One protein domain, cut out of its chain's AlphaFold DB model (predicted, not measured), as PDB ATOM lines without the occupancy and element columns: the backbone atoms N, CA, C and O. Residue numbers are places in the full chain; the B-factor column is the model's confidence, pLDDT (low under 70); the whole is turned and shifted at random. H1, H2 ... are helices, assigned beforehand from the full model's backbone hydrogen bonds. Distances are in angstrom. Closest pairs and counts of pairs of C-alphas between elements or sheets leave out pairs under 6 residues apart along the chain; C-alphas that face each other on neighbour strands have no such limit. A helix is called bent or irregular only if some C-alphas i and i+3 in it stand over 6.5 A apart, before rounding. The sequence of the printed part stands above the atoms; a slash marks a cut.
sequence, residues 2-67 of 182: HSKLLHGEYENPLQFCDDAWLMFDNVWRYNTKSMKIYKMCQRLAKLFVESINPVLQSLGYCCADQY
ATOM      1  N   HIS A   2     217.292 284.322 175.393       94.88
ATOM      2  CA  HIS A   2     217.878 284.792 174.116       94.88
ATOM      3  C   HIS A   2     218.189 283.659 173.118       94.88
ATOM      4  O   HIS A   2     217.795 283.742 171.964       94.88
ATOM      5  N   SER A   3     218.819 282.568 173.577       96.62
ATOM      6  CA  SER A   3     219.059 281.388 172.730       96.62
ATOM      7  C   SER A   3     217.753 280.808 172.180       96.62
ATOM      8  O   SER A   3     217.634 280.660 170.973       96.62
ATOM      9  N   LYS A   4     216.760 280.555 173.047       97.50
ATOM     10  CA  LYS A   4     215.444 280.028 172.652       97.50
ATOM     11  C   LYS A   4     214.775 280.895 171.582       97.50
ATOM     12  O   LYS A   4     214.245 280.378 170.608       97.50
ATOM     13  N   LEU A   5     214.861 282.220 171.735       96.19
ATOM     14  CA  LEU A   5     214.319 283.173 170.769       96.19
ATOM     15  C   LEU A   5     215.016 283.067 169.405       96.19
ATOM     16  O   LEU A   5     214.341 283.001 168.385       96.19
ATOM     17  N   LEU A   6     216.352 283.013 169.384       96.94
ATOM     18  CA  LEU A   6     217.120 282.898 168.139       96.94
ATOM     19  C   LEU A   6     216.906 281.566 167.414       96.94
ATOM     20  O   LEU A   6     216.973 281.525 166.189       96.94
ATOM     21  N   HIS A   7     216.647 280.493 168.158       97.56
ATOM     22  CA  HIS A   7     216.378 279.172 167.596       97.56
ATOM     23  C   HIS A   7     214.894 278.950 167.264       97.56
ATOM     24  O   HIS A   7     214.542 277.872 166.793       97.56
ATOM     25  N   GLY A   8     214.025 279.947 167.481       96.12
ATOM     26  CA  GLY A   8     212.592 279.825 167.201       96.12
ATOM     27  C   GLY A   8     211.881 278.801 168.088       96.12
ATOM     28  O   GLY A   8     210.896 278.212 167.668       96.12
ATOM     29  N   GLU A   9     212.373 278.574 169.310       97.75
ATOM     30  CA  GLU A   9     211.810 277.595 170.253       97.75
ATOM     31  C   GLU A   9     210.511 278.071 170.932       97.75
ATOM     32  O   GLU A   9     209.951 277.349 171.751       97.75
ATOM     33  N   TYR A  10     210.054 279.293 170.643       97.38
ATOM     34  CA  TYR A  10     208.779 279.815 171.129       97.38
ATOM     35  C   TYR A  10     207.733 279.729 170.021       97.38
ATOM     36  O   TYR A  10     207.900 280.328 168.959       97.38
ATOM     37  N   GLU A  11     206.635 279.030 170.288       94.94
ATOM     38  CA  GLU A  11     205.518 278.883 169.347       94.94
ATOM     39  C   GLU A  11     204.709 280.179 169.225       94.94
ATOM     40  O   GLU A  11     204.143 280.483 168.177       94.94
ATOM     41  N   ASN A  12     204.652 280.956 170.307       94.19
ATOM     42  CA  ASN A  12     203.951 282.229 170.372       94.19
ATOM     43  C   ASN A  12     204.683 283.193 171.334       94.19
ATOM     44  O   ASN A  12     205.473 282.751 172.175       94.19
ATOM     45  N   PRO A  13     204.455 284.518 171.238       95.38
ATOM     46  CA  PRO A  13     205.184 285.491 172.051       95.38
ATOM     47  C   PRO A  13     204.837 285.440 173.549       95.38
ATOM     48  O   PRO A  13     205.611 285.958 174.356       95.38
ATOM     49  N   LEU A  14     203.724 284.808 173.947       94.56
ATOM     50  CA  LEU A  14     203.379 284.641 175.361       94.56
ATOM     51  C   LEU A  14     204.329 283.656 176.049       94.56
ATOM     52  O   LEU A  14     204.778 283.950 177.146       94.56
ATOM     53  N   GLN A  15     204.782 282.594 175.373       95.50
ATOM     54  CA  GLN A  15     205.778 281.666 175.939       95.50
ATOM     55  C   GLN A  15     207.119 282.353 176.273       95.50
ATOM     56  O   GLN A  15     207.816 281.972 177.216       95.50
ATOM     57  N   PHE A  16     207.501 283.391 175.517       97.00
ATOM     58  CA  PHE A  16     208.651 284.228 175.872       97.00
ATOM     59  C   PHE A  16     208.374 285.058 177.134       97.00
ATOM     60  O   PHE A  16     209.264 285.221 177.972       97.00
ATOM     61  N   CYS A  17     207.148 285.570 177.276       96.44
ATOM     62  CA  CYS A  17     206.712 286.283 178.474       96.44
ATOM     63  C   CYS A  17     206.677 285.355 179.694       96.44
ATOM     64  O   CYS A  17     207.143 285.764 180.754       96.44
ATOM     65  N   ASP A  18     206.234 284.108 179.540       94.88
ATOM     66  CA  ASP A  18     206.210 283.100 180.605       94.88
ATOM     67  C   ASP A  18     207.617 282.817 181.143       94.88
ATOM     68  O   ASP A  18     207.838 282.834 182.353       94.88
ATOM     69  N   ASP A  19     208.609 282.644 180.262       97.44
ATOM     70  CA  ASP A  19     210.008 282.482 180.679       97.44
ATOM     71  C   ASP A  19     210.545 283.734 181.409       97.44
ATOM     72  O   ASP A  19     211.343 283.615 182.347       97.44
ATOM     73  N   ALA A  20     210.128 284.937 180.991       97.31
ATOM     74  CA  ALA A  20     210.516 286.192 181.639       97.31
ATOM     75  C   ALA A  20     209.933 286.284 183.055       97.31
ATOM     76  O   ALA A  20     210.654 286.578 184.012       97.31
ATOM     77  N   TRP A  21     208.641 285.984 183.193       96.19
ATOM     78  CA  TRP A  21     207.937 285.970 184.469       96.19
ATOM     79  C   TRP A  21     208.479 284.895 185.404       96.19
ATOM     80  O   TRP A  21     208.790 285.205 186.550       96.19
ATOM     81  N   LEU A  22     208.761 283.693 184.898       96.12
ATOM     82  CA  LEU A  22     209.412 282.634 185.666       96.12
ATOM     83  C   LEU A  22     210.770 283.083 186.228       96.12
ATOM     84  O   LEU A  22     211.114 282.773 187.371       96.12
ATOM     85  N   MET A  23     211.559 283.834 185.453       96.94
ATOM     86  CA  MET A  23     212.808 284.416 185.946       96.94
ATOM     87  C   MET A  23     212.553 285.402 187.098       96.94
ATOM     88  O   MET A  23     213.261 285.344 188.107       96.94
ATOM     89  N   PHE A  24     211.558 286.286 186.977       97.31
ATOM     90  CA  PHE A  24     211.213 287.248 188.030       97.31
ATOM     91  C   PHE A  24     210.688 286.561 189.297       97.31
ATOM     92  O   PHE A  24     211.163 286.859 190.398       97.31
ATOM     93  N   ASP A  25     209.795 285.588 189.144       95.00
ATOM     94  CA  ASP A  25     209.200 284.825 190.239       95.00
ATOM     95  C   ASP A  25     210.245 284.037 191.013       95.00
ATOM     96  O   ASP A  25     210.245 284.041 192.245       95.00
ATOM     97  N   ASN A  26     211.207 283.428 190.315       96.50
ATOM     98  CA  ASN A  26     212.333 282.772 190.965       96.50
ATOM     99  C   ASN A  26     213.126 283.765 191.827       96.50
ATOM    100  O   ASN A  26     213.436 283.477 192.985       96.50
ATOM    101  N   VAL A  27     213.406 284.971 191.326       97.44
ATOM    102  CA  VAL A  27     214.093 285.988 192.134       97.44
ATOM    103  C   VAL A  27     213.257 286.376 193.355       97.44
ATOM    104  O   VAL A  27     213.804 286.443 194.457       97.44
ATOM    105  N   TRP A  28     211.953 286.600 193.213       94.81
ATOM    106  CA  TRP A  28     211.098 286.975 194.342       94.81
ATOM    107  C   TRP A  28     210.887 285.851 195.356       94.81
ATOM    108  O   TRP A  28     210.765 286.135 196.546       94.81
ATOM    109  N   ARG A  29     210.903 284.594 194.912       93.50
ATOM    110  CA  ARG A  29     210.768 283.412 195.769       93.50
ATOM    111  C   ARG A  29     211.993 283.188 196.647       93.50
ATOM    112  O   ARG A  29     211.851 282.816 197.808       93.50
ATOM    113  N   TYR A  30     213.189 283.405 196.104       94.69
ATOM    114  CA  TYR A  30     214.443 283.102 196.801       94.69
ATOM    115  C   TYR A  30     215.072 284.305 197.520       94.69
ATOM    116  O   TYR A  30     216.098 284.145 198.179       94.69
ATOM    117  N   ASN A  31     214.489 285.504 197.423       95.62
ATOM    118  CA  ASN A  31     215.060 286.724 198.001       95.62
ATOM    119  C   ASN A  31     214.019 287.518 198.793       95.62
ATOM    120  O   ASN A  31     212.866 287.644 198.391       95.62
ATOM    121  N   THR A  32     214.430 288.125 199.907       94.62
ATOM    122  CA  THR A  32     213.520 288.943 200.721       94.62
ATOM    123  C   THR A  32     213.330 290.340 200.126       94.62
ATOM    124  O   THR A  32     214.218 290.890 199.467       94.62
ATOM    125  N   LYS A  33     212.188 290.975 200.430       93.69
ATOM    126  CA  LYS A  33     211.829 292.321 199.939       93.69
ATOM    127  C   LYS A  33     212.840 293.420 200.309       93.69
ATOM    128  O   LYS A  33     212.871 294.478 199.677       93.69
ATOM    129  N   SER A  34     213.664 293.204 201.336       93.69
ATOM    130  CA  SER A  34     214.692 294.159 201.762       93.69
ATOM    131  C   SER A  34     215.947 294.117 200.881       93.69
ATOM    132  O   SER A  34     216.639 295.135 200.771       93.69
ATOM    133  N   MET A  35     216.223 292.990 200.214       97.50
ATOM    134  CA  MET A  35     217.430 292.787 199.412       97.50
ATOM    135  C   MET A  35     217.438 293.645 198.142       97.50
ATOM    136  O   MET A  35     216.418 293.871 197.488       97.50
ATOM    137  N   LYS A  36     218.635 294.091 197.741       97.44
ATOM    138  CA  LYS A  36     218.830 294.909 196.533       97.44
ATOM    139  C   LYS A  36     218.373 294.182 195.264       97.44
ATOM    140  O   LYS A  36     217.720 294.800 194.430       97.44
ATOM    141  N   ILE A  37     218.679 292.888 195.144       97.25
ATOM    142  CA  ILE A  37     218.313 292.068 193.980       97.25
ATOM    143  C   ILE A  37     216.795 291.993 193.783       97.25
ATOM    144  O   ILE A  37     216.324 292.150 192.661       97.25
ATOM    145  N   TYR A  38     216.024 291.889 194.873       97.62
ATOM    146  CA  TYR A  38     214.562 291.904 194.833       97.62
ATOM    147  C   TYR A  38     214.043 293.221 194.236       97.62
ATOM    148  O   TYR A  38     213.278 293.222 193.273       97.62
ATOM    149  N   LYS A  39     214.530 294.358 194.752       97.19
ATOM    150  CA  LYS A  39     214.151 295.702 194.273       97.19
ATOM    151  C   LYS A  39     214.585 295.955 192.827       97.19
ATOM    152  O   LYS A  39     213.879 296.633 192.084       97.19
ATOM    153  N   MET A  40     215.744 295.432 192.417       97.81
ATOM    154  CA  MET A  40     216.205 295.498 191.026       97.81
ATOM    155  C   MET A  40     215.298 294.685 190.104       97.81
ATOM    156  O   MET A  40     214.889 295.196 189.067       97.81
ATOM    157  N   CYS A  41     214.927 293.471 190.511       98.00
ATOM    158  CA  CYS A  41     214.004 292.616 189.772       98.00
ATOM    159  C   CYS A  41     212.627 293.268 189.603       98.00
ATOM    160  O   CYS A  41     212.090 293.266 188.506       98.00
ATOM    161  N   GLN A  42     212.097 293.929 190.641       96.38
ATOM    162  CA  GLN A  42     210.846 294.694 190.524       96.38
ATOM    163  C   GLN A  42     210.917 295.794 189.457       96.38
ATOM    164  O   GLN A  42     209.975 295.978 188.691       96.38
ATOM    165  N   ARG A  43     212.035 296.527 189.386       97.38
ATOM    166  CA  ARG A  43     212.232 297.553 188.349       97.38
ATOM    167  C   ARG A  43     212.362 296.935 186.961       97.38
ATOM    168  O   ARG A  43     211.808 297.476 186.014       97.38
ATOM    169  N   LEU A  44     213.079 295.817 186.851       97.81
ATOM    170  CA  LEU A  44     213.256 295.106 185.590       97.81
ATOM    171  C   LEU A  44     211.928 294.558 185.058       97.81
ATOM    172  O   LEU A  44     211.641 294.757 183.885       97.81
ATOM    173  N   ALA A  45     211.103 293.950 185.914       97.31
ATOM    174  CA  ALA A  45     209.772 293.466 185.545       97.31
ATOM    175  C   ALA A  45     208.876 294.603 185.033       97.31
ATOM    176  O   ALA A  45     208.210 294.459 184.013       97.31
ATOM    177  N   LYS A  46     208.927 295.776 185.679       96.31
ATOM    178  CA  LYS A  46     208.199 296.959 185.206       96.31
ATOM    179  C   LYS A  46     208.660 297.404 183.810       96.31
ATOM    180  O   LYS A  46     207.830 297.578 182.926       96.31
ATOM    181  N   LEU A  47     209.971 297.549 183.604       97.88
ATOM    182  CA  LEU A  47     210.534 297.930 182.299       97.88
ATOM    183  C   LEU A  47     210.232 296.892 181.213       97.88
ATOM    184  O   LEU A  47     210.029 297.252 180.055       97.88
ATOM    185  N   PHE A  48     210.209 295.610 181.584       97.88
ATOM    186  CA  PHE A  48     209.843 294.523 180.690       97.88
ATOM    187  C   PHE A  48     208.419 294.703 180.161       97.88
ATOM    188  O   PHE A  48     208.253 294.771 178.947       97.88
ATOM    189  N   VAL A  49     207.429 294.873 181.045       96.81
ATOM    190  CA  VAL A  49     206.020 295.092 180.667       96.81
ATOM    191  C   VAL A  49     205.861 296.331 179.781       96.81
ATOM    192  O   VAL A  49     205.256 296.252 178.713       96.81
ATOM    193  N   GLU A  50     206.472 297.456 180.173       97.31
ATOM    194  CA  GLU A  50     206.448 298.706 179.393       97.31
ATOM    195  C   GLU A  50     207.010 298.524 177.973       97.31
ATOM    196  O   GLU A  50     206.529 299.151 177.030       97.31
ATOM    197  N   SER A  51     208.004 297.646 177.810       97.69
ATOM    198  CA  SER A  51     208.658 297.397 176.522       97.69
ATOM    199  C   SER A  51     207.940 296.347 175.673       97.69
ATOM    200  O   SER A  51     207.882 296.481 174.452       97.69
ATOM    201  N   ILE A  52     207.410 295.287 176.291       97.62
ATOM    202  CA  ILE A  52     206.849 294.131 175.579       97.62
ATOM    203  C   ILE A  52     205.386 294.341 175.183       97.62
ATOM    204  O   ILE A  52     204.970 293.836 174.144       97.62
ATOM    205  N   ASN A  53     204.611 295.114 175.953       97.75
ATOM    206  CA  ASN A  53     203.189 295.327 175.672       97.75
ATOM    207  C   ASN A  53     202.936 295.929 174.275       97.75
ATOM    208  O   ASN A  53     202.120 295.364 173.545       97.75
ATOM    209  N   PRO A  54     203.654 296.980 173.827       98.25
ATOM    210  CA  PRO A  54     203.506 297.485 172.459       98.25
ATOM    211  C   PRO A  54     203.836 296.437 171.384       98.25
ATOM    212  O   PRO A  54     203.190 296.389 170.337       98.25
ATOM    213  N   VAL A  55     204.818 295.565 171.647       97.94
ATOM    214  CA  VAL A  55     205.192 294.476 170.733       97.94
ATOM    215  C   VAL A  55     204.070 293.442 170.656       97.94
ATOM    216  O   VAL A  55     203.641 293.096 169.559       97.94
ATOM    217  N   LEU A  56     203.535 292.999 171.795       97.56
ATOM    218  CA  LEU A  56     202.408 292.063 171.845       97.56
ATOM    219  C   LEU A  56     201.175 292.604 171.121       97.56
ATOM    220  O   LEU A  56     200.579 291.885 170.321       97.56
ATOM    221  N   GLN A  57     200.852 293.880 171.329       96.88
ATOM    222  CA  GLN A  57     199.751 294.550 170.639       96.88
ATOM    223  C   GLN A  57     199.955 294.563 169.123       96.88
ATOM    224  O   GLN A  57     199.032 294.235 168.378       96.88
ATOM    225  N   SER A  58     201.176 294.836 168.647       97.69
ATOM    226  CA  SER A  58     201.494 294.766 167.211       97.69
ATOM    227  C   SER A  58     201.362 293.353 166.620       97.69
ATOM    228  O   SER A  58     201.119 293.205 165.425       97.69
ATOM    229  N   LEU A  59     201.480 292.316 167.458       96.38
ATOM    230  CA  LEU A  59     201.326 290.905 167.090       96.38
ATOM    231  C   LEU A  59     199.884 290.381 167.262       96.38
ATOM    232  O   LEU A  59     199.619 289.213 166.958       96.38
ATOM    233  N   GLY A  60     198.951 291.227 167.716       96.00
ATOM    234  CA  GLY A  60     197.534 290.889 167.905       96.00
ATOM    235  C   GLY A  60     197.190 290.254 169.258       96.00
ATOM    236  O   GLY A  60     196.166 289.579 169.364       96.00
ATOM    237  N   TYR A  61     198.036 290.434 170.274       97.12
ATOM    238  CA  TYR A  61     197.796 290.007 171.658       97.12
ATOM    239  C   TYR A  61     197.447 291.207 172.545       97.12
ATOM    240  O   TYR A  61     197.767 292.346 172.215       97.12
ATOM    241  N   CYS A  62     196.827 290.957 173.701       96.31
ATOM    242  CA  CYS A  62     196.440 292.025 174.625       96.31
ATOM    243  C   CYS A  62     197.637 292.690 175.341       96.31
ATOM    244  O   CYS A  62     197.889 293.881 175.145       96.31
ATOM    245  N   CYS A  63     198.349 291.951 176.196       96.44
ATOM    246  CA  CYS A  63     199.466 292.425 177.024       96.44
ATOM    247  C   CYS A  63     200.180 291.254 177.731       96.44
ATOM    248  O   CYS A  63     199.720 290.115 177.668       96.44
ATOM    249  N   ALA A  64     201.297 291.547 178.403       95.44
ATOM    250  CA  ALA A  64     202.060 290.637 179.264       95.44
ATOM    251  C   ALA A  64     201.845 290.912 180.764       95.44
ATOM    252  O   ALA A  64     202.615 290.417 181.590       95.44
ATOM    253  N   ASP A  65     200.879 291.764 181.118       94.06
ATOM    254  CA  ASP A  65     200.580 292.114 182.504       94.06
ATOM    255  C   ASP A  65     200.140 290.880 183.302       94.06
ATOM    256  O   ASP A  65     199.317 290.098 182.846       94.06
ATOM    257  N   GLN A  66     200.667 290.719 184.518       89.50
ATOM    258  CA  GLN A  66     200.242 289.665 185.444       89.50
ATOM    259  C   GLN A  66     199.075 290.179 186.283       89.50
ATOM    260  O   GLN A  66     199.259 290.678 187.399       89.50
ATOM    261  N   TYR A  67     197.868 290.104 185.726       90.44
ATOM    262  CA  TYR A  67     196.665 290.396 186.493       90.44
ATOM    263  C   TYR A  67     196.418 289.277 187.499       90.44
ATOM    264  O   TYR A  67     196.367 288.095 187.166       90.44
TER     265      TYR A  67
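Overview. This is residues 2 to 67 of the 182 residues of the protein "Hypothetical protein" of Rotaria magnacalcarata (UniProt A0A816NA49). The model is a long helical hairpin: H2 and H3 lie side by side and run opposite ways, while the short H1 sits near the hairpin's open end on H2's side. After H3, residues 59 to 67 fold back along the hairpin as a tail with no named element. The printed part has 66 residues with three named helices, H1, H2 and H3 in that order, and no named strand; the class is all helix. It is only just compact, close to loose, with a radius of gyration of the C-alphas of 13.0 A, and elongated, spanning 38 by 23 by 17 A.

Arrangement. H1, residues 2 to 6, is close to but not clearly touching H2, residues 13 to 30; their closest C-alphas, those of Leu 5 and Phe 16, are 7.7 A apart. H2 and H3, residues 36 to 58, touch and form a helical hairpin, at a shallow tilt of 11 degrees, opposite ways. Their closest C-alphas, those of Trp 28 and Tyr 38, are 6.0 A apart. H1 and H3 are apart. In H1 and H2 every O i to N i+4 pair is within hydrogen-bond range; in H3, 17 of 19 are.

Along the chain. H1 begins at C-alpha 2, (217.878, 284.792, 174.116), and is 6.3 A long from first to last C-alpha. H2 measures 26.5 A from C-alpha 13, (205.184, 285.491, 172.051), to C-alpha 30. H3 measures 34.1 A and ends at C-alpha 58, (201.494, 294.766, 167.211). It has a kink of 27 degrees near residue 51 and is only just irregular: C-alphas 51 and 54 are 6.6 A apart.

Size, cuts and confidence. The two C-alphas farthest apart, those of Ser 34 and Gly 60, are 38.1 A apart. The link from H1 to H2 is short, and that from H2 to H3 is tight. The printed part has no cut. Its mean pLDDT is 96.3, and no printed residue is under 70.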